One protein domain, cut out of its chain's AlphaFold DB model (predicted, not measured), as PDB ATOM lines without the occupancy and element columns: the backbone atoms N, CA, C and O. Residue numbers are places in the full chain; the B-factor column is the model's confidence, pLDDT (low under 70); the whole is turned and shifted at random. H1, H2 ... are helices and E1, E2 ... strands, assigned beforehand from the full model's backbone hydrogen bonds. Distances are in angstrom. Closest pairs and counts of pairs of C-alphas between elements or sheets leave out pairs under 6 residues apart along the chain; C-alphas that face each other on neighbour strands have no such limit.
ATOM      1  N   SER A   4     -25.366 -30.096 -47.555       92.00
ATOM      2  CA  SER A   4     -24.332 -29.256 -48.160       92.00
ATOM      3  C   SER A   4     -23.869 -28.184 -47.183       92.00
ATOM      4  O   SER A   4     -24.692 -27.487 -46.597       92.00
ATOM      5  N   GLU A   5     -22.551 -28.058 -47.055       93.06
ATOM      6  CA  GLU A   5     -21.862 -27.031 -46.288       93.06
ATOM      7  C   GLU A   5     -20.646 -26.540 -47.089       93.06
ATOM      8  O   GLU A   5     -19.927 -27.330 -47.716       93.06
ATOM      9  N   THR A   6     -20.422 -25.223 -47.098       92.94
ATOM     10  CA  THR A   6     -19.328 -24.591 -47.846       92.94
ATOM     11  C   THR A   6     -18.484 -23.735 -46.919       92.94
ATOM     12  O   THR A   6     -18.826 -22.596 -46.607       92.94
ATOM     13  N   ILE A   7     -17.307 -24.245 -46.566       93.62
ATOM     14  CA  ILE A   7     -16.382 -23.570 -45.656       93.62
ATOM     15  C   ILE A   7     -15.356 -22.771 -46.466       93.62
ATOM     16  O   ILE A   7     -14.619 -23.338 -47.278       93.62
ATOM     17  N   LYS A   8     -15.272 -21.457 -46.230       94.94
ATOM     18  CA  LYS A   8     -14.426 -20.537 -47.006       94.94
ATOM     19  C   LYS A   8     -13.308 -19.957 -46.155       94.94
ATOM     20  O   LYS A   8     -13.570 -19.394 -45.101       94.94
ATOM     21  N   TYR A   9     -12.068 -20.049 -46.622       95.50
ATOM     22  CA  TYR A   9     -10.927 -19.385 -45.984       95.50
ATOM     23  C   TYR A   9     -10.166 -18.559 -47.005       95.50
ATOM     24  O   TYR A   9      -9.954 -19.017 -48.120       95.50
ATOM     25  N   GLY A  10      -9.689 -17.375 -46.652       94.69
ATOM     26  CA  GLY A  10      -8.924 -16.599 -47.619       94.69
ATOM     27  C   GLY A  10      -8.566 -15.204 -47.175       94.69
ATOM     28  O   GLY A  10      -8.701 -14.851 -46.004       94.69
ATOM     29  N   VAL A  11      -8.083 -14.442 -48.151       93.81
ATOM     30  CA  VAL A  11      -7.684 -13.045 -48.012       93.81
ATOM     31  C   VAL A  11      -8.294 -12.252 -49.159       93.81
ATOM     32  O   VAL A  11      -8.124 -12.603 -50.325       93.81
ATOM     33  N   ASN A  12      -8.974 -11.154 -48.840       92.00
ATOM     34  CA  ASN A  12      -9.520 -10.263 -49.859       92.00
ATOM     35  C   ASN A  12      -8.401  -9.544 -50.627       92.00
ATOM     36  O   ASN A  12      -7.339  -9.240 -50.086       92.00
ATOM     37  N   LYS A  13      -8.652  -9.197 -51.892       89.94
ATOM     38  CA  LYS A  13      -7.656  -8.528 -52.748       89.94
ATOM     39  C   LYS A  13      -7.148  -7.203 -52.159       89.94
ATOM     40  O   LYS A  13      -5.966  -6.891 -52.263       89.94
ATOM     41  N   SER A  14      -8.026  -6.431 -51.515       91.62
ATOM     42  CA  SER A  14      -7.664  -5.188 -50.815       91.62
ATOM     43  C   SER A  14      -6.678  -5.425 -49.669       91.62
ATOM     44  O   SER A  14      -5.785  -4.613 -49.440       91.62
ATOM     45  N   GLU A  15      -6.799  -6.559 -48.985       92.56
ATOM     46  CA  GLU A  15      -5.927  -6.923 -47.879       92.56
ATOM     47  C   GLU A  15      -4.533  -7.317 -48.375       92.56
ATOM     48  O   GLU A  15      -3.535  -6.898 -47.797       92.56
ATOM     49  N   ILE A  16      -4.443  -8.020 -49.507       93.19
ATOM     50  CA  ILE A  16      -3.159  -8.332 -50.157       93.19
ATOM     51  C   ILE A  16      -2.426  -7.047 -50.549       93.19
ATOM     52  O   ILE A  16      -1.244  -6.892 -50.237       93.19
ATOM     53  N   LYS A  17      -3.144  -6.092 -51.153       93.25
ATOM     54  CA  LYS A  17      -2.617  -4.754 -51.464       93.25
ATOM     55  C   LYS A  17      -2.088  -4.048 -50.224       93.25
ATOM     56  O   LYS A  17      -0.997  -3.480 -50.247       93.25
ATOM     57  N   ARG A  18      -2.851  -4.096 -49.129       93.94
ATOM     58  CA  ARG A  18      -2.461  -3.494 -47.852       93.94
ATOM     59  C   ARG A  18      -1.191  -4.133 -47.301       93.94
ATOM     60  O   ARG A  18      -0.289  -3.401 -46.909       93.94
ATOM     61  N   ILE A  19      -1.102  -5.460 -47.295       92.81
ATOM     62  CA  ILE A  19       0.075  -6.195 -46.816       92.81
ATOM     63  C   ILE A  19       1.312  -5.817 -47.635       92.81
ATOM     64  O   ILE A  19       2.331  -5.458 -47.055       92.81
ATOM     65  N   ALA A  20       1.207  -5.835 -48.965       92.62
ATOM     66  CA  ALA A  20       2.317  -5.501 -49.852       92.62
ATOM     67  C   ALA A  20       2.791  -4.052 -49.675       92.62
ATOM     68  O   ALA A  20       3.987  -3.811 -49.584       92.62
ATOM     69  N   LYS A  21       1.871  -3.088 -49.513       92.38
ATOM     70  CA  LYS A  21       2.228  -1.679 -49.267       92.38
ATOM     71  C   LYS A  21       3.084  -1.485 -48.005       92.38
ATOM     72  O   LYS A  21       3.903  -0.575 -47.965       92.38
ATOM     73  N   HIS A  22       2.883  -2.314 -46.981       90.50
ATOM     74  CA  HIS A  22       3.629  -2.240 -45.720       90.50
ATOM     75  C   HIS A  22       4.814  -3.221 -45.664       90.50
ATOM     76  O   HIS A  22       5.527  -3.256 -44.661       90.50
ATOM     77  N   ASN A  23       5.037  -4.016 -46.715       91.19
ATOM     78  CA  ASN A  23       6.141  -4.961 -46.800       91.19
ATOM     79  C   ASN A  23       7.249  -4.387 -47.691       91.19
ATOM     80  O   ASN A  23       7.051  -4.144 -48.874       91.19
ATOM     81  N   GLN A  24       8.437  -4.188 -47.124       91.38
ATOM     82  CA  GLN A  24       9.578  -3.611 -47.847       91.38
ATOM     83  C   GLN A  24      10.248  -4.589 -48.828       91.38
ATOM     84  O   GLN A  24      11.098  -4.176 -49.609       91.38
ATOM     85  N   TYR A  25       9.911  -5.881 -48.768       93.56
ATOM     86  CA  TYR A  25      10.632  -6.945 -49.473       93.56
ATOM     87  C   TYR A  25       9.809  -7.652 -50.548       93.56
ATOM     88  O   TYR A  25      10.390  -8.381 -51.343       93.56
ATOM     89  N   LEU A  26       8.481  -7.523 -50.523       95.06
ATOM     90  CA  LEU A  26       7.575  -8.305 -51.362       95.06
ATOM     91  C   LEU A  26       6.574  -7.403 -52.077       95.06
ATOM     92  O   LEU A  26       5.914  -6.567 -51.463       95.06
ATOM     93  N   THR A  27       6.398  -7.653 -53.367       95.75
ATOM     94  CA  THR A  27       5.373  -7.028 -54.210       95.75
ATOM     95  C   THR A  27       3.976  -7.614 -53.958       95.75
ATOM     96  O   THR A  27       3.824  -8.697 -53.388       95.75
ATOM     97  N   GLU A  28       2.922  -6.935 -54.437       95.00
ATOM     98  CA  GLU A  28       1.534  -7.440 -54.374       95.00
ATOM     99  C   GLU A  28       1.405  -8.836 -55.005       95.00
ATOM    100  O   GLU A  28       0.773  -9.723 -54.425       95.00
ATOM    101  N   GLY A  29       2.053  -9.050 -56.155       93.75
ATOM    102  CA  GLY A  29       2.054 -10.335 -56.855       93.75
ATOM    103  C   GLY A  29       2.722 -11.446 -56.046       93.75
ATOM    104  O   GLY A  29       2.175 -12.543 -55.930       93.75
ATOM    105  N   GLU A  30       3.867 -11.166 -55.420       95.69
ATOM    106  CA  GLU A  30       4.577 -12.143 -54.585       95.69
ATOM    107  C   GLU A  30       3.800 -12.498 -53.318       95.69
ATOM    108  O   GLU A  30       3.694 -13.678 -52.974       95.69
ATOM    109  N   VAL A  31       3.197 -11.509 -52.647       95.81
ATOM    110  CA  VAL A  31       2.313 -11.757 -51.498       95.81
ATOM    111  C   VAL A  31       1.135 -12.630 -51.929       95.81
ATOM    112  O   VAL A  31       0.864 -13.650 -51.293       95.81
ATOM    113  N   GLY A  32       0.473 -12.287 -53.039       95.19
ATOM    114  CA  GLY A  32      -0.629 -13.073 -53.594       95.19
ATOM    115  C   GLY A  32      -0.234 -14.521 -53.909       95.19
ATOM    116  O   GLY A  32      -0.969 -15.451 -53.563       95.19
ATOM    117  N   ASN A  33       0.951 -14.728 -54.488       95.88
ATOM    118  CA  ASN A  33       1.496 -16.054 -54.780       95.88
ATOM    119  C   ASN A  33       1.782 -16.857 -53.507       95.88
ATOM    120  O   ASN A  33       1.431 -18.035 -53.433       95.88
ATOM    121  N   ILE A  34       2.364 -16.235 -52.477       96.56
ATOM    122  CA  ILE A  34       2.594 -16.890 -51.181       96.56
ATOM    123  C   ILE A  34       1.264 -17.323 -50.556       96.56
ATOM    124  O   ILE A  34       1.147 -18.464 -50.107       96.56
ATOM    125  N   ILE A  35       0.252 -16.448 -50.555       96.69
ATOM    126  CA  ILE A  35      -1.080 -16.776 -50.031       96.69
ATOM    127  C   ILE A  35      -1.704 -17.932 -50.821       96.69
ATOM    128  O   ILE A  35      -2.143 -18.904 -50.210       96.69
ATOM    129  N   ASN A  36      -1.679 -17.894 -52.155       96.06
ATOM    130  CA  ASN A  36      -2.197 -18.992 -52.979       96.06
ATOM    131  C   ASN A  36      -1.482 -20.314 -52.689       96.06
ATOM    132  O   ASN A  36      -2.138 -21.338 -52.514       96.06
ATOM    133  N   ASN A  37      -0.156 -20.301 -52.547       96.88
ATOM    134  CA  ASN A  37       0.616 -21.497 -52.213       96.88
ATOM    135  C   ASN A  37       0.247 -22.063 -50.832       96.88
ATOM    136  O   ASN A  37       0.125 -23.281 -50.683       96.88
ATOM    137  N   ILE A  38       0.006 -21.203 -49.834       97.69
ATOM    138  CA  ILE A  38      -0.509 -21.625 -48.522       97.69
ATOM    139  C   ILE A  38      -1.874 -22.305 -48.679       97.69
ATOM    140  O   ILE A  38      -2.098 -23.366 -48.093       97.69
ATOM    141  N   LEU A  39      -2.776 -21.721 -49.470       97.12
ATOM    142  CA  LEU A  39      -4.119 -22.258 -49.691       97.12
ATOM    143  C   LEU A  39      -4.093 -23.585 -50.461       97.12
ATOM    144  O   LEU A  39      -4.800 -24.513 -50.077       97.12
ATOM    145  N   HIS A  40      -3.241 -23.737 -51.476       96.06
ATOM    146  CA  HIS A  40      -3.068 -25.007 -52.189       96.06
ATOM    147  C   HIS A  40      -2.451 -26.104 -51.307       96.06
ATOM    148  O   HIS A  40      -2.870 -27.261 -51.375       96.06
ATOM    149  N   GLU A  41      -1.492 -25.771 -50.437       96.94
ATOM    150  CA  GLU A  41      -0.974 -26.748 -49.472       96.94
ATOM    151  C   GLU A  41      -2.048 -27.128 -48.435       96.94
ATOM    152  O   GLU A  41      -2.176 -28.302 -48.071       96.94
ATOM    153  N   LEU A  42      -2.857 -26.157 -47.994       96.81
ATOM    154  CA  LEU A  42      -3.975 -26.386 -47.079       96.81
ATOM    155  C   LEU A  42      -5.024 -27.305 -47.707       96.81
ATOM    156  O   LEU A  42      -5.428 -28.274 -47.066       96.81
ATOM    157  N   HIS A  43      -5.395 -27.036 -48.958       95.06
ATOM    158  CA  HIS A  43      -6.279 -27.857 -49.778       95.06
ATOM    159  C   HIS A  43      -5.844 -29.324 -49.768       95.06
ATOM    160  O   HIS A  43      -6.580 -30.198 -49.308       95.06
ATOM    161  N   ALA A  44      -4.602 -29.592 -50.186       94.44
ATOM    162  CA  ALA A  44      -4.080 -30.950 -50.287       94.44
ATOM    163  C   ALA A  44      -4.070 -31.674 -48.929       94.44
ATOM    164  O   ALA A  44      -4.428 -32.852 -48.836       94.44
ATOM    165  N   LYS A  45      -3.683 -30.973 -47.854       96.00
ATOM    166  CA  LYS A  45      -3.654 -31.548 -46.503       96.00
ATOM    167  C   LYS A  45      -5.055 -31.848 -45.989       96.00
ATOM    168  O   LYS A  45      -5.293 -32.969 -45.544       96.00
ATOM    169  N   VAL A  46      -5.960 -30.874 -46.015       96.12
ATOM    170  CA  VAL A  46      -7.315 -31.015 -45.461       96.12
ATOM    171  C   VAL A  46      -8.091 -32.081 -46.222       96.12
ATOM    172  O   VAL A  46      -8.647 -32.966 -45.576       96.12
ATOM    173  N   ASN A  47      -8.033 -32.097 -47.555       94.19
ATOM    174  CA  ASN A  47      -8.714 -33.118 -48.351       94.19
ATOM    175  C   ASN A  47      -8.268 -34.527 -47.982       94.19
ATOM    176  O   ASN A  47      -9.106 -35.402 -47.785       94.19
ATOM    177  N   LEU A  48      -6.965 -34.746 -47.781       95.06
ATOM    178  CA  LEU A  48      -6.469 -36.038 -47.314       95.06
ATOM    179  C   LEU A  48      -7.081 -36.439 -45.959       95.06
ATOM    180  O   LEU A  48      -7.446 -37.602 -45.772       95.06
ATOM    181  N   TYR A  49      -7.205 -35.503 -45.012       96.44
ATOM    182  CA  TYR A  49      -7.837 -35.770 -43.716       96.44
ATOM    183  C   TYR A  49      -9.333 -36.066 -43.852       96.44
ATOM    184  O   TYR A  49      -9.795 -37.050 -43.274       96.44
ATOM    185  N   LEU A  50     -10.075 -35.270 -44.623       96.12
ATOM    186  CA  LEU A  50     -11.513 -35.465 -44.831       96.12
ATOM    187  C   LEU A  50     -11.801 -36.782 -45.564       96.12
ATOM    188  O   LEU A  50     -12.660 -37.551 -45.140       96.12
ATOM    189  N   MET A  51     -11.017 -37.112 -46.594       95.19
ATOM    190  CA  MET A  51     -11.117 -38.392 -47.297       95.19
ATOM    191  C   MET A  51     -10.882 -39.573 -46.351       95.19
ATOM    192  O   MET A  51     -11.666 -40.522 -46.333       95.19
ATOM    193  N   ARG A  52      -9.823 -39.521 -45.531       95.62
ATOM    194  CA  ARG A  52      -9.547 -40.561 -44.522       95.62
ATOM    195  C   ARG A  52     -10.677 -40.674 -43.510       95.62
ATOM    196  O   ARG A  52     -11.033 -41.785 -43.124       95.62
ATOM    197  N   TRP A  53     -11.242 -39.545 -43.096       96.31
ATOM    198  CA  TRP A  53     -12.377 -39.509 -42.186       96.31
ATOM    199  C   TRP A  53     -13.589 -40.219 -42.803       96.31
ATOM    200  O   TRP A  53     -14.118 -41.153 -42.205       96.31
ATOM    201  N   ILE A  54     -13.960 -39.885 -44.042       94.75
ATOM    202  CA  ILE A  54     -15.074 -40.528 -44.759       94.75
ATOM    203  C   ILE A  54     -14.845 -42.029 -44.915       94.75
ATOM    204  O   ILE A  54     -15.727 -42.836 -44.613       94.75
ATOM    205  N   LEU A  55     -13.641 -42.423 -45.337       92.69
ATOM    206  CA  LEU A  55     -13.273 -43.828 -45.510       92.69
ATOM    207  C   LEU A  55     -13.289 -44.628 -44.204       92.69
ATOM    208  O   LEU A  55     -13.368 -45.861 -44.234       92.69
ATOM    209  N   ARG A  56     -13.231 -43.947 -43.065       92.88
ATOM    210  CA  ARG A  56     -13.263 -44.564 -41.746       92.88
ATOM    211  C   ARG A  56     -14.670 -44.629 -41.158       92.88
ATOM    212  O   ARG A  56     -15.026 -45.642 -40.562       92.88
ATOM    213  N   PHE A  57     -15.446 -43.562 -41.320       94.06
ATOM    214  CA  PHE A  57     -16.656 -43.316 -40.534       94.06
ATOM    215  C   PHE A  57     -17.966 -43.417 -41.329       94.06
ATOM    216  O   PHE A  57     -19.012 -43.651 -40.725       94.06
ATOM    217  N   VAL A  58     -17.933 -43.299 -42.660       92.44
ATOM    218  CA  VAL A  58     -19.121 -43.513 -43.506       92.44
ATOM    219  C   VAL A  58     -19.252 -45.008 -43.821       92.44
ATOM    220  O   VAL A  58     -18.252 -45.601 -44.240       92.44
ATOM    221  N   PRO A  59     -20.430 -45.635 -43.655       87.75
ATOM    222  CA  PRO A  59     -20.618 -47.070 -43.886       87.75
ATOM    223  C   PRO A  59     -20.223 -47.524 -45.292       87.75
ATOM    224  O   PRO A  59     -20.378 -46.793 -46.272       87.75
ATOM    225  N   LYS A  60     -19.756 -48.770 -45.422       83.69
ATOM    226  CA  LYS A  60     -19.393 -49.329 -46.743       83.69
ATOM    227  C   LYS A  60     -20.618 -49.620 -47.616       83.69
ATOM    228  O   LYS A  60     -20.541 -49.464 -48.830       83.69
ATOM    229  N   MET A  61     -21.745 -49.988 -46.998       80.94
ATOM    230  CA  MET A  61     -23.014 -50.271 -47.694       80.94
ATOM    231  C   MET A  61     -23.582 -49.066 -48.433       80.94
ATOM    232  O   MET A  61     -24.260 -49.216 -49.444       80.94
ATOM    233  N   THR A  62     -23.268 -47.856 -47.979       83.94
ATOM    234  CA  THR A  62     -23.678 -46.619 -48.644       83.94
ATOM    235  C   THR A  62     -22.639 -46.228 -49.696       83.94
ATOM    236  O   THR A  62     -22.188 -45.088 -49.744       83.94
ATOM    237  N   GLY A  63     -22.179 -47.192 -50.501       83.75
ATOM    238  CA  GLY A  63     -21.019 -47.036 -51.384       83.75
ATOM    239  C   GLY A  63     -21.132 -45.854 -52.352       83.75
ATOM    240  O   GLY A  63     -20.145 -45.151 -52.568       83.75
ATOM    241  N   ALA A  64     -22.338 -45.585 -52.865       87.69
ATOM    242  CA  ALA A  64     -22.614 -44.403 -53.681       87.69
ATOM    243  C   ALA A  64     -22.445 -43.099 -52.879       87.69
ATOM    244  O   ALA A  64     -21.720 -42.222 -53.326       87.69
ATOM    245  N   LEU A  65     -22.985 -43.014 -51.660       90.56
ATOM    246  CA  LEU A  65     -22.802 -41.874 -50.750       90.56
ATOM    247  C   LEU A  65     -21.341 -41.616 -50.410       90.56
ATOM    248  O   LEU A  65     -20.874 -40.484 -50.476       90.56
ATOM    249  N   ARG A  66     -20.588 -42.667 -50.082       91.00
ATOM    250  CA  ARG A  66     -19.155 -42.532 -49.820       91.00
ATOM    251  C   ARG A  66     -18.428 -41.973 -51.044       91.00
ATOM    252  O   ARG A  66     -17.579 -41.103 -50.891       91.00
ATOM    253  N   ARG A  67     -18.730 -42.488 -52.239       90.56
ATOM    254  CA  ARG A  67     -18.111 -42.034 -53.489       90.56
ATOM    255  C   ARG A  67     -18.451 -40.574 -53.787       90.56
ATOM    256  O   ARG A  67     -17.545 -39.822 -54.119       90.56
ATOM    257  N   ASP A  68     -19.713 -40.202 -53.623       92.31
ATOM    258  CA  ASP A  68     -20.231 -38.857 -53.871       92.31
ATOM    259  C   ASP A  68     -19.587 -37.817 -52.938       92.31
ATOM    260  O   ASP A  68     -19.008 -36.838 -53.402       92.31
ATOM    261  N   LEU A  69     -19.525 -38.098 -51.629       93.12
ATOM    262  CA  LEU A  69     -18.819 -37.246 -50.661       93.12
ATOM    263  C   LEU A  69     -17.332 -37.071 -51.014       93.12
ATOM    264  O   LEU A  69     -16.779 -35.978 -50.907       93.12
ATOM    265  N   LEU A  70     -16.664 -38.154 -51.427       93.25
ATOM    266  CA  LEU A  70     -15.256 -38.103 -51.831       93.25
ATOM    267  C   LEU A  70     -15.049 -37.300 -53.120       93.25
ATOM    268  O   LEU A  70     -13.988 -36.701 -53.278       93.25
ATOM    269  N   MET A  71     -16.020 -37.315 -54.031       92.94
ATOM    270  CA  MET A  71     -15.991 -36.530 -55.261       92.94
ATOM    271  C   MET A  71     -16.090 -35.038 -54.940       92.94
ATOM    272  O   MET A  71     -15.188 -34.294 -55.308       92.94
ATOM    273  N   HIS A  72     -17.084 -34.617 -54.155       90.38
ATOM    274  CA  HIS A  72     -17.268 -33.202 -53.814       90.38
ATOM    275  C   HIS A  72     -16.123 -32.608 -52.987       90.38
ATOM    276  O   HIS A  72     -15.704 -31.481 -53.230       90.38
ATOM    277  N   ILE A  73     -15.515 -33.382 -52.082       89.12
ATOM    278  CA  ILE A  73     -14.302 -32.924 -51.382       89.12
ATOM    279  C   ILE A  73     -13.123 -32.733 -52.339       89.12
ATOM    280  O   ILE A  73     -12.214 -31.979 -52.029       89.12
ATOM    281  N   ARG A  74     -13.089 -33.390 -53.500       86.56
ATOM    282  CA  ARG A  74     -12.041 -33.148 -54.508       86.56
ATOM    283  C   ARG A  74     -12.326 -31.932 -55.382       86.56
ATOM    284  O   ARG A  74     -11.390 -31.407 -55.973       86.56
ATOM    285  N   GLU A  75     -13.577 -31.487 -55.449       88.19
ATOM    286  CA  GLU A  75     -14.001 -30.294 -56.192       88.19
ATOM    287  C   GLU A  75     -13.680 -28.991 -55.455       88.19
ATOM    288  O   GLU A  75     -13.976 -27.907 -55.944       88.19
ATOM    289  N   THR A  76     -13.082 -29.066 -54.270       83.50
ATOM    290  CA  THR A  76     -12.645 -27.889 -53.527       83.50
ATOM    291  C   THR A  76     -11.640 -27.084 -54.339       83.50
ATOM    292  O   THR A  76     -10.653 -27.617 -54.846       83.50
ATOM    293  N   ILE A  77     -11.887 -25.783 -54.468       90.75
ATOM    294  CA  ILE A  77     -11.118 -24.900 -55.349       90.75
ATOM    295  C   ILE A  77     -10.408 -23.806 -54.561       90.75
ATOM    296  O   ILE A  77     -10.906 -23.324 -53.546       90.75
ATOM    297  N   VAL A  78      -9.259 -23.373 -55.078       92.25
ATOM    298  CA  VAL A  78      -8.596 -22.129 -54.674       92.25
ATOM    299  C   VAL A  78      -8.795 -21.129 -55.805       92.25
ATOM    300  O   VAL A  78      -8.346 -21.361 -56.924       92.25
ATOM    301  N   LYS A  79      -9.495 -20.028 -55.534       90.81
ATOM    302  CA  LYS A  79      -9.781 -18.968 -56.504       90.81
ATOM    303  C   LYS A  79      -9.702 -17.616 -55.813       90.81
ATOM    304  O   LYS A  79     -10.243 -17.450 -54.728       90.81
ATOM    305  N   ASN A  80      -9.052 -16.642 -56.450       89.94
ATOM    306  CA  ASN A  80      -8.951 -15.267 -55.946       89.94
ATOM    307  C   ASN A  80      -8.452 -15.182 -54.489       89.94
ATOM    308  O   ASN A  80      -9.001 -14.419 -53.700       89.94
ATOM    309  N   HIS A  81      -7.434 -15.973 -54.128       92.81
ATOM    310  CA  HIS A  81      -6.877 -16.029 -52.766       92.81
ATOM    311  C   HIS A  81      -7.873 -16.487 -51.687       92.81
ATOM    312  O   HIS A  81      -7.708 -16.186 -50.502       92.81
ATOM    313  N   ILE A  82      -8.891 -17.244 -52.098       95.12
ATOM    314  CA  ILE A  82      -9.875 -17.889 -51.233       95.12
ATOM    315  C   ILE A  82      -9.938 -19.372 -51.599       95.12
ATOM    316  O   ILE A  82      -9.983 -19.738 -52.772       95.12
ATOM    317  N   ILE A  83      -9.927 -20.234 -50.589       95.75
ATOM    318  CA  ILE A  83     -10.216 -21.659 -50.711       95.75
ATOM    319  C   ILE A  83     -11.663 -21.940 -50.315       95.75
ATOM    320  O   ILE A  83     -12.147 -21.424 -49.306       95.75
ATOM    321  N   TYR A  84     -12.320 -22.792 -51.095       95.19
ATOM    322  CA  TYR A  84     -13.688 -23.247 -50.886       95.19
ATOM    323  C   TYR A  84     -13.672 -24.748 -50.610       95.19
ATOM    324  O   TYR A  84     -13.306 -25.533 -51.484       95.19
ATOM    325  N   PHE A  85     -14.063 -25.143 -49.399       93.56
ATOM    326  CA  PHE A  85     -14.271 -26.539 -49.037       93.56
ATOM    327  C   PHE A  85     -15.754 -26.900 -49.147       93.56
ATOM    328  O   PHE A  85     -16.549 -26.458 -48.323       93.56
ATOM    329  N   TYR A  86     -16.110 -27.713 -50.141       92.06
ATOM    330  CA  TYR A  86     -17.442 -28.264 -50.355       92.06
ATOM    331  C   TYR A  86     -17.569 -29.600 -49.625       92.06
ATOM    332  O   TYR A  86     -16.959 -30.604 -50.001       92.06
ATOM    333  N   ILE A  87     -18.365 -29.611 -48.563       92.94
ATOM    334  CA  ILE A  87     -18.764 -30.824 -47.858       92.94
ATOM    335  C   ILE A  87     -20.221 -31.030 -48.224       92.94
ATOM    336  O   ILE A  87     -21.101 -30.435 -47.621       92.94
ATOM    337  N   GLN A  88     -20.485 -31.806 -49.270       92.88
ATOM    338  CA  GLN A  88     -21.846 -31.968 -49.766       92.88
ATOM    339  C   GLN A  88     -22.074 -33.321 -50.421       92.88
ATOM    340  O   GLN A  88     -21.128 -34.036 -50.756       92.88
ATOM    341  N   THR A  89     -23.346 -33.662 -50.591       90.81
ATOM    342  CA  THR A  89     -23.787 -34.813 -51.372       90.81
ATOM    343  C   THR A  89     -25.106 -34.518 -52.070       90.81
ATOM    344  O   THR A  89     -26.009 -33.913 -51.488       90.81
ATOM    345  N   ASN A  90     -25.227 -34.998 -53.305       88.56
ATOM    346  CA  ASN A  90     -26.431 -34.852 -54.124       88.56
ATOM    347  C   ASN A  90     -27.419 -36.017 -53.946       88.56
ATOM    348  O   ASN A  90     -28.451 -36.079 -54.609       88.56
ATOM    349  N   LEU A  91     -27.114 -36.965 -53.059       90.69
ATOM    350  CA  LEU A  91     -27.920 -38.163 -52.861       90.69
ATOM    351  C   LEU A  91     -28.993 -37.929 -51.801       90.69
ATOM    352  O   LEU A  91     -28.698 -37.811 -50.615       90.69
ATOM    353  N   GLU A  92     -30.261 -37.961 -52.203       88.12
ATOM    354  CA  GLU A  92     -31.396 -37.698 -51.306       88.12
ATOM    355  C   GLU A  92     -31.425 -38.622 -50.079       88.12
ATOM    356  O   GLU A  92     -31.695 -38.197 -48.951       88.12
ATOM    357  N   TYR A  93     -31.075 -39.899 -50.268       89.00
ATOM    358  CA  TYR A  93     -31.059 -40.871 -49.175       89.00
ATOM    359  C   TYR A  93     -29.978 -40.578 -48.121       89.00
ATOM    360  O   TYR A  93     -30.050 -41.132 -47.019       89.00
ATOM    361  N   ALA A  94     -29.001 -39.713 -48.418       90.25
ATOM    362  CA  ALA A  94     -27.953 -39.319 -47.485       90.25
ATOM    363  C   ALA A  94     -28.521 -38.677 -46.219       90.25
ATOM    364  O   ALA A  94     -28.014 -38.944 -45.133       90.25
ATOM    365  N   ILE A  95     -29.616 -37.913 -46.326       91.00
ATOM    366  CA  ILE A  95     -30.290 -37.304 -45.168       91.00
ATOM    367  C   ILE A  95     -30.773 -38.379 -44.202       91.00
ATOM    368  O   ILE A  95     -30.555 -38.292 -42.993       91.00
ATOM    369  N   ARG A  96     -31.426 -39.414 -44.737       91.19
ATOM    370  CA  ARG A  96     -31.940 -40.522 -43.932       91.19
ATOM    371  C   ARG A  96     -30.796 -41.271 -43.261       91.19
ATOM    372  O   ARG A  96     -30.893 -41.552 -42.073       91.19
ATOM    373  N   VAL A  97     -29.716 -41.552 -43.993       89.38
ATOM    374  CA  VAL A  97     -28.518 -42.207 -43.436       89.38
ATOM    375  C   VAL A  97     -27.862 -41.332 -42.366       89.38
ATOM    376  O   VAL A  97     -27.452 -41.854 -41.335       89.38
ATOM    377  N   ASN A  98     -27.798 -40.011 -42.563       93.25
ATOM    378  CA  ASN A  98     -27.213 -39.093 -41.587       93.25
ATOM    379  C   ASN A  98     -27.984 -39.129 -40.263       93.25
ATOM    380  O   ASN A  98     -27.379 -39.182 -39.201       93.25
ATOM    381  N   LYS A  99     -29.316 -39.205 -40.315       94.06
ATOM    382  CA  LYS A  99     -30.172 -39.293 -39.121       94.06
ATOM    383  C   LYS A  99     -30.130 -40.654 -38.416       94.06
ATOM    384  O   LYS A  99     -30.676 -40.781 -37.322       94.06
ATOM    385  N   ILE A 127     -20.265 -44.385 -38.112       93.38
ATOM    386  CA  ILE A 127     -21.018 -43.560 -37.167       93.38
ATOM    387  C   ILE A 127     -22.265 -42.980 -37.811       93.38
ATOM    388  O   ILE A 127     -22.278 -42.641 -38.988       93.38
ATOM    389  N   GLY A 128     -23.304 -42.855 -36.993       91.94
ATOM    390  CA  GLY A 128     -24.473 -42.049 -37.309       91.94
ATOM    391  C   GLY A 128     -24.136 -40.567 -37.227       91.94
ATOM    392  O   GLY A 128     -23.112 -40.211 -36.618       91.94
ATOM    393  N   HIS A 129     -24.995 -39.715 -37.785       94.56
ATOM    394  CA  HIS A 129     -24.761 -38.268 -37.882       94.56
ATOM    395  C   HIS A 129     -23.404 -37.969 -38.529       94.56
ATOM    396  O   HIS A 129     -22.610 -37.173 -38.028       94.56
ATOM    397  N   PHE A 130     -23.059 -38.736 -39.568       93.56
ATOM    398  CA  PHE A 130     -21.731 -38.680 -40.168       93.56
ATOM    399  C   PHE A 130     -21.459 -37.312 -40.806       93.56
ATOM    400  O   PHE A 130     -20.310 -36.891 -40.820       93.56
ATOM    401  N   PHE A 131     -22.480 -36.631 -41.326       94.00
ATOM    402  CA  PHE A 131     -22.330 -35.359 -42.019       94.00
ATOM    403  C   PHE A 131     -22.003 -34.243 -41.024       94.00
ATOM    404  O   PHE A 131     -20.923 -33.669 -41.101       94.00
ATOM    405  N   ASP A 132     -22.827 -34.081 -39.989       94.19
ATOM    406  CA  ASP A 132     -22.630 -33.097 -38.914       94.19
ATOM    407  C   ASP A 132     -21.254 -33.279 -38.236       94.19
ATOM    408  O   ASP A 132     -20.547 -32.333 -37.873       94.19
ATOM    409  N   LYS A 133     -20.819 -34.538 -38.090       95.81
ATOM    410  CA  LYS A 133     -19.500 -34.865 -37.534       95.81
ATOM    411  C   LYS A 133     -18.355 -34.618 -38.512       95.81
ATOM    412  O   LYS A 133     -17.261 -34.284 -38.058       95.81
ATOM    413  N   LEU A 134     -18.574 -34.794 -39.812       95.50
ATOM    414  CA  LEU A 134     -17.604 -34.460 -40.854       95.50
ATOM    415  C   LEU A 134     -17.398 -32.946 -40.924       95.50
ATOM    416  O   LEU A 134     -16.251 -32.505 -40.939       95.50
ATOM    417  N   GLU A 135     -18.474 -32.161 -40.888       95.19
ATOM    418  CA  GLU A 135     -18.428 -30.698 -40.800       95.19
ATOM    419  C   GLU A 135     -17.660 -30.248 -39.558       95.19
ATOM    420  O   GLU A 135     -16.657 -29.539 -39.657       95.19
ATOM    421  N   SER A 136     -18.056 -30.745 -38.382       96.00
ATOM    422  CA  SER A 136     -17.374 -30.447 -37.117       96.00
ATOM    423  C   SER A 136     -15.884 -30.802 -37.177       96.00
ATOM    424  O   SER A 136     -15.020 -30.074 -36.680       96.00
ATOM    425  N   TYR A 137     -15.553 -31.929 -37.815       97.19
ATOM    426  CA  TYR A 137     -14.172 -32.341 -38.029       97.19
ATOM    427  C   TYR A 137     -13.423 -31.395 -38.978       97.19
ATOM    428  O   TYR A 137     -12.263 -31.071 -38.708       97.19
ATOM    429  N   ALA A 138     -14.070 -30.908 -40.038       96.19
ATOM    430  CA  ALA A 138     -13.510 -29.936 -40.969       96.19
ATOM    431  C   ALA A 138     -13.209 -28.593 -40.283       96.19
ATOM    432  O   ALA A 138     -12.065 -28.130 -40.329       96.19
ATOM    433  N   PHE A 139     -14.179 -28.031 -39.553       95.44
ATOM    434  CA  PHE A 139     -14.001 -26.800 -38.772       95.44
ATOM    435  C   PHE A 139     -12.871 -26.912 -37.745       95.44
ATOM    436  O   PHE A 139     -12.171 -25.937 -37.480       95.44
ATOM    437  N   LYS A 140     -12.626 -28.111 -37.208       96.56
ATOM    438  CA  LYS A 140     -11.495 -28.366 -36.313       96.56
ATOM    439  C   LYS A 140     -10.160 -28.491 -37.052       96.56
ATOM    440  O   LYS A 140      -9.152 -27.953 -36.594       96.56
ATOM    441  N   ILE A 141     -10.102 -29.250 -38.147       97.00
ATOM    442  CA  ILE A 141      -8.826 -29.598 -38.791       97.00
ATOM    443  C   ILE A 141      -8.268 -28.454 -39.642       97.00
ATOM    444  O   ILE A 141      -7.046 -28.284 -39.671       97.00
ATOM    445  N   ILE A 142      -9.124 -27.647 -40.283       96.38
ATOM    446  CA  ILE A 142      -8.696 -26.555 -41.170       96.38
ATOM    447  C   ILE A 142      -7.816 -25.534 -40.419       96.38
ATOM    448  O   ILE A 142      -6.670 -25.347 -40.842       96.38
ATOM    449  N   PRO A 143      -8.225 -24.953 -39.269       96.38
ATOM    450  CA  PRO A 143      -7.386 -24.009 -38.525       96.38
ATOM    451  C   PRO A 143      -6.070 -24.626 -38.037       96.38
ATOM    452  O   PRO A 143      -5.019 -23.979 -38.055       96.38
ATOM    453  N   ILE A 144      -6.102 -25.901 -37.627       97.25
ATOM    454  CA  ILE A 144      -4.913 -26.621 -37.155       97.25
ATOM    455  C   ILE A 144      -3.876 -26.734 -38.275       97.25
ATOM    456  O   ILE A 144      -2.692 -26.475 -38.034       97.25
ATOM    457  N   GLN A 145      -4.297 -27.131 -39.479       97.75
ATOM    458  CA  GLN A 145      -3.391 -27.259 -40.622       97.75
ATOM    459  C   GLN A 145      -2.945 -25.890 -41.131       97.75
ATOM    460  O   GLN A 145      -1.752 -25.699 -41.363       97.75
ATOM    461  N   LEU A 146      -3.855 -24.915 -41.207       97.44
ATOM    462  CA  LEU A 146      -3.540 -23.554 -41.635       97.44
ATOM    463  C   LEU A 146      -2.452 -22.933 -40.755       97.44
ATOM    464  O   LEU A 146      -1.465 -22.420 -41.276       97.44
ATOM    465  N   ARG A 147      -2.558 -23.055 -39.427       97.19
ATOM    466  CA  ARG A 147      -1.518 -22.586 -38.498       97.19
ATOM    467  C   ARG A 147      -0.154 -23.220 -38.786       97.19
ATOM    468  O   ARG A 147       0.859 -22.521 -38.811       97.19
ATOM    469  N   LYS A 148      -0.109 -24.538 -39.009       97.50
ATOM    470  CA  LYS A 148       1.140 -25.263 -39.311       97.50
ATOM    471  C   LYS A 148       1.758 -24.795 -40.631       97.50
ATOM    472  O   LYS A 148       2.962 -24.546 -40.679       97.50
ATOM    473  N   ILE A 149       0.942 -24.635 -41.671       97.81
ATOM    474  CA  ILE A 149       1.390 -24.202 -42.999       97.81
ATOM    475  C   ILE A 149       1.850 -22.741 -42.955       97.81
ATOM    476  O   ILE A 149       2.958 -22.449 -43.394       97.81
ATOM    477  N   LYS A 150       1.088 -21.837 -42.330       97.38
ATOM    478  CA  LYS A 150       1.504 -20.438 -42.132       97.38
ATOM    479  C   LYS A 150       2.867 -20.341 -41.445       97.38
ATOM    480  O   LYS A 150       3.735 -19.612 -41.910       97.38
ATOM    481  N   ASN A 151       3.094 -21.116 -40.382       97.06
ATOM    482  CA  ASN A 151       4.393 -21.154 -39.700       97.06
ATOM    483  C   ASN A 151       5.529 -21.631 -40.615       97.06
ATOM    484  O   ASN A 151       6.627 -21.081 -40.573       97.06
ATOM    485  N   LYS A 152       5.274 -22.644 -41.449       97.56
ATOM    486  CA  LYS A 152       6.239 -23.130 -42.442       97.56
ATOM    487  C   LYS A 152       6.594 -22.036 -43.451       97.56
ATOM    488  O   LYS A 152       7.775 -21.836 -43.712       97.56
ATOM    489  N   PHE A 153       5.604 -21.326 -43.993       97.44
ATOM    490  CA  PHE A 153       5.846 -20.256 -44.962       97.44
ATOM    491  C   PHE A 153       6.525 -19.043 -44.325       97.44
ATOM    492  O   PHE A 153       7.484 -18.544 -44.896       97.44
ATOM    493  N   ALA A 154       6.139 -18.645 -43.111       96.44
ATOM    494  CA  ALA A 154       6.737 -17.496 -42.425       96.44
ATOM    495  C   ALA A 154       8.237 -17.674 -42.131       96.44
ATOM    496  O   ALA A 154       8.955 -16.697 -41.968       96.44
ATOM    497  N   ARG A 155       8.716 -18.923 -42.055       95.88
ATOM    498  CA  ARG A 155      10.146 -19.249 -41.919       95.88
ATOM    499  C   ARG A 155      10.895 -19.251 -43.252       95.88
ATOM    500  O   ARG A 155      12.113 -19.139 -43.253       95.88
ATOM    501  N   LYS A 156      10.186 -19.460 -44.363       95.50
ATOM    502  CA  LYS A 156      10.765 -19.629 -45.705       95.50
ATOM    503  C   LYS A 156      10.670 -18.374 -46.565       95.50
ATOM    504  O   LYS A 156      11.389 -18.269 -47.549       95.50
ATOM    505  N   THR A 157       9.771 -17.456 -46.229       94.75
ATOM    506  CA  THR A 157       9.506 -16.243 -47.001       94.75
ATOM    507  C   THR A 157       9.722 -15.001 -46.144       94.75
ATOM    508  O   THR A 157       9.895 -15.080 -44.929       94.75
ATOM    509  N   LYS A 158       9.710 -13.826 -46.780       94.44
ATOM    510  CA  LYS A 158       9.760 -12.526 -46.093       94.44
ATOM    511  C   LYS A 158       8.389 -12.053 -45.590       94.44
ATOM    512  O   LYS A 158       8.296 -10.974 -45.013       94.44
ATOM    513  N   LEU A 159       7.337 -12.851 -45.794       94.62
ATOM    514  CA  LEU A 159       5.993 -12.567 -45.301       94.62
ATOM    515  C   LEU A 159       5.861 -13.116 -43.879       94.62
ATOM    516  O   LEU A 159       5.992 -14.320 -43.659       94.62
ATOM    517  N   LYS A 160       5.600 -12.255 -42.897       94.25
ATOM    518  CA  LYS A 160       5.511 -12.662 -41.490       94.25
ATOM    519  C   LYS A 160       4.195 -13.387 -41.222       94.25
ATOM    520  O   LYS A 160       3.163 -13.116 -41.825       94.25
ATOM    521  N   TYR A 161       4.187 -14.261 -40.215       94.56
ATOM    522  CA  TYR A 161       2.989 -15.019 -39.825       94.56
ATOM    523  C   TYR A 161       1.757 -14.131 -39.555       94.56
ATOM    524  O   TYR A 161       0.630 -14.505 -39.892       94.56
ATOM    525  N   ARG A 162       1.979 -12.969 -38.926       91.94
ATOM    526  CA  ARG A 162       0.936 -11.987 -38.584       91.94
ATOM    527  C   ARG A 162       0.375 -11.260 -39.806       91.94
ATOM    528  O   ARG A 162      -0.727 -10.748 -39.728       91.94
ATOM    529  N   GLU A 163       1.115 -11.228 -40.909       91.81
ATOM    530  CA  GLU A 163       0.697 -10.589 -42.161       91.81
ATOM    531  C   GLU A 163      -0.133 -11.554 -43.023       91.81
ATOM    532  O   GLU A 163      -0.914 -11.136 -43.866       91.81
ATOM    533  N   MET A 164      -0.025 -12.866 -42.792       93.06
ATOM    534  CA  MET A 164      -0.803 -13.895 -43.490       93.06
ATOM    535  C   MET A 164      -2.247 -13.977 -42.959       93.06
ATOM    536  O   MET A 164      -2.620 -14.974 -42.331       93.06
ATOM    537  N   ASN A 165      -3.063 -12.948 -43.177       89.50
ATOM    538  CA  ASN A 165      -4.429 -12.811 -42.644       89.50
ATOM    539  C   ASN A 165      -5.479 -13.714 -43.323       89.50
ATOM    540  O   ASN A 165      -6.558 -13.269 -43.686       89.50
ATOM    541  N   ILE A 166      -5.168 -15.003 -43.487       93.56
ATOM    542  CA  ILE A 166      -6.098 -16.017 -43.993       93.56
ATOM    543  C   ILE A 166      -7.089 -16.363 -42.877       93.56
ATOM    544  O   ILE A 166      -6.715 -17.026 -41.905       93.56
ATOM    545  N   THR A 167      -8.336 -15.924 -43.018       92.75
ATOM    546  CA  THR A 167      -9.413 -16.141 -42.039       92.75
ATOM    547  C   THR A 167     -10.624 -16.799 -42.684       92.75
ATOM    548  O   THR A 167     -10.723 -16.847 -43.912       92.75
ATOM    549  N   LEU A 168     -11.532 -17.314 -41.847       92.75
ATOM    550  CA  LEU A 168     -12.866 -17.727 -42.280       92.75
ATOM    551  C   LEU A 168     -13.587 -16.505 -42.885       92.75
ATOM    552  O   LEU A 168     -13.459 -15.408 -42.333       92.75
ATOM    553  N   GLN A 169     -14.255 -16.692 -44.025       87.38
ATOM    554  CA  GLN A 169     -15.009 -15.665 -44.762       87.38
ATOM    555  C   GLN A 169     -16.510 -15.931 -44.691       87.38
ATOM    556  O   GLN A 169     -16.882 -17.125 -44.762       87.38
TER     557      GLN A 169
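What this domain is: This is residues 4 to 99 and 127 to 169 of the 169 residues of an uncharacterized protein of marine sediment metagenome (UniProt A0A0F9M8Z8). A rod with a small three-strand sheet along one side and two long helices, H2 and H5, crossing over one face of it, while the other face has no named helix over it. The shorter H3 folds back from H2 to stand beside E3 at the sheet's level, H1 sits at one end of the rod and H4 at the other, and in the closing stretch residues 167 to 168 pair antiparallel with residues 9 to 10 of E1. The printed part has 139 residues, with five named helices and three named strands in the order E1 H1 H2 H3 E2 E3 H4 H5; the sheet runs E1, E3, E2, antiparallel, and the class is mostly helix. It is only just compact, close to loose, with a radius of gyration of the C-alphas of 17.1 A and spans of 57 by 24 by 18 A.

How they stand to each other: E1, residues 4 to 10, is antiparallel to E3, residues 82 to 89, with N 7 and O 85 2.9 A apart, within hydrogen-bond range. E2, residues 77 to 79, forms a hairpin with E3, with N 79 and O 82 at 2.8 A. H2, residues 28 to 57, is the hub; it lies over E3 at a height over the sheet of 8.7 A, closest at C-alphas Leu 39 and Ile 83, 6.2 A. H5, residues 130 to 156, is on the same face at 9.2 A, over E1 and E3, closest to E1 at C-alphas Glu 5 and Glu 135, 7.4 A. H2 and H5 touch, closest at C-alphas Leu 42 and Leu 146, 6.2 A, opposite ways at a tilt of 37 degrees, only just steep. H3, residues 63 to 74, forms a helical hairpin with H2, whose residues 47 to 55 alone touch it, closest at C-alphas Met 51 and Leu 70, 6.1 A. H1, residues 13 to 21, touches residues 28 to 32 of H2 alone, closest at C-alphas Ala 20 and Glu 28, 5.0 A. H4, residues 93 to 98, is close to but not clearly touching H5, closest at C-alphas Asn 98 and Phe 130, 5.7 A. Every O i to N i+4 pair is within hydrogen-bond range in H1, H2, H3 and H4, and 21 of 23 in H5.

Where its parts are: E1 begins at C-alpha 4 (-24.332, -29.256, -48.160) and is 19.9 A long. H2 measures 42.5 A, E3 21.9 A and H5 38.1 A, ending at C-alpha 156 (10.765, -19.629, -45.705).

The domain as a whole: The C-alphas farthest apart are those of Gln 24 and Met 61, 56.9 A. Residues 100 to 126 are not printed, and C-alphas 99 and 127 are 10.3 A apart across this cut. Of the links printed whole, none is long. No printed residue is under 70 in pLDDT; the mean of the printed part is 93.4.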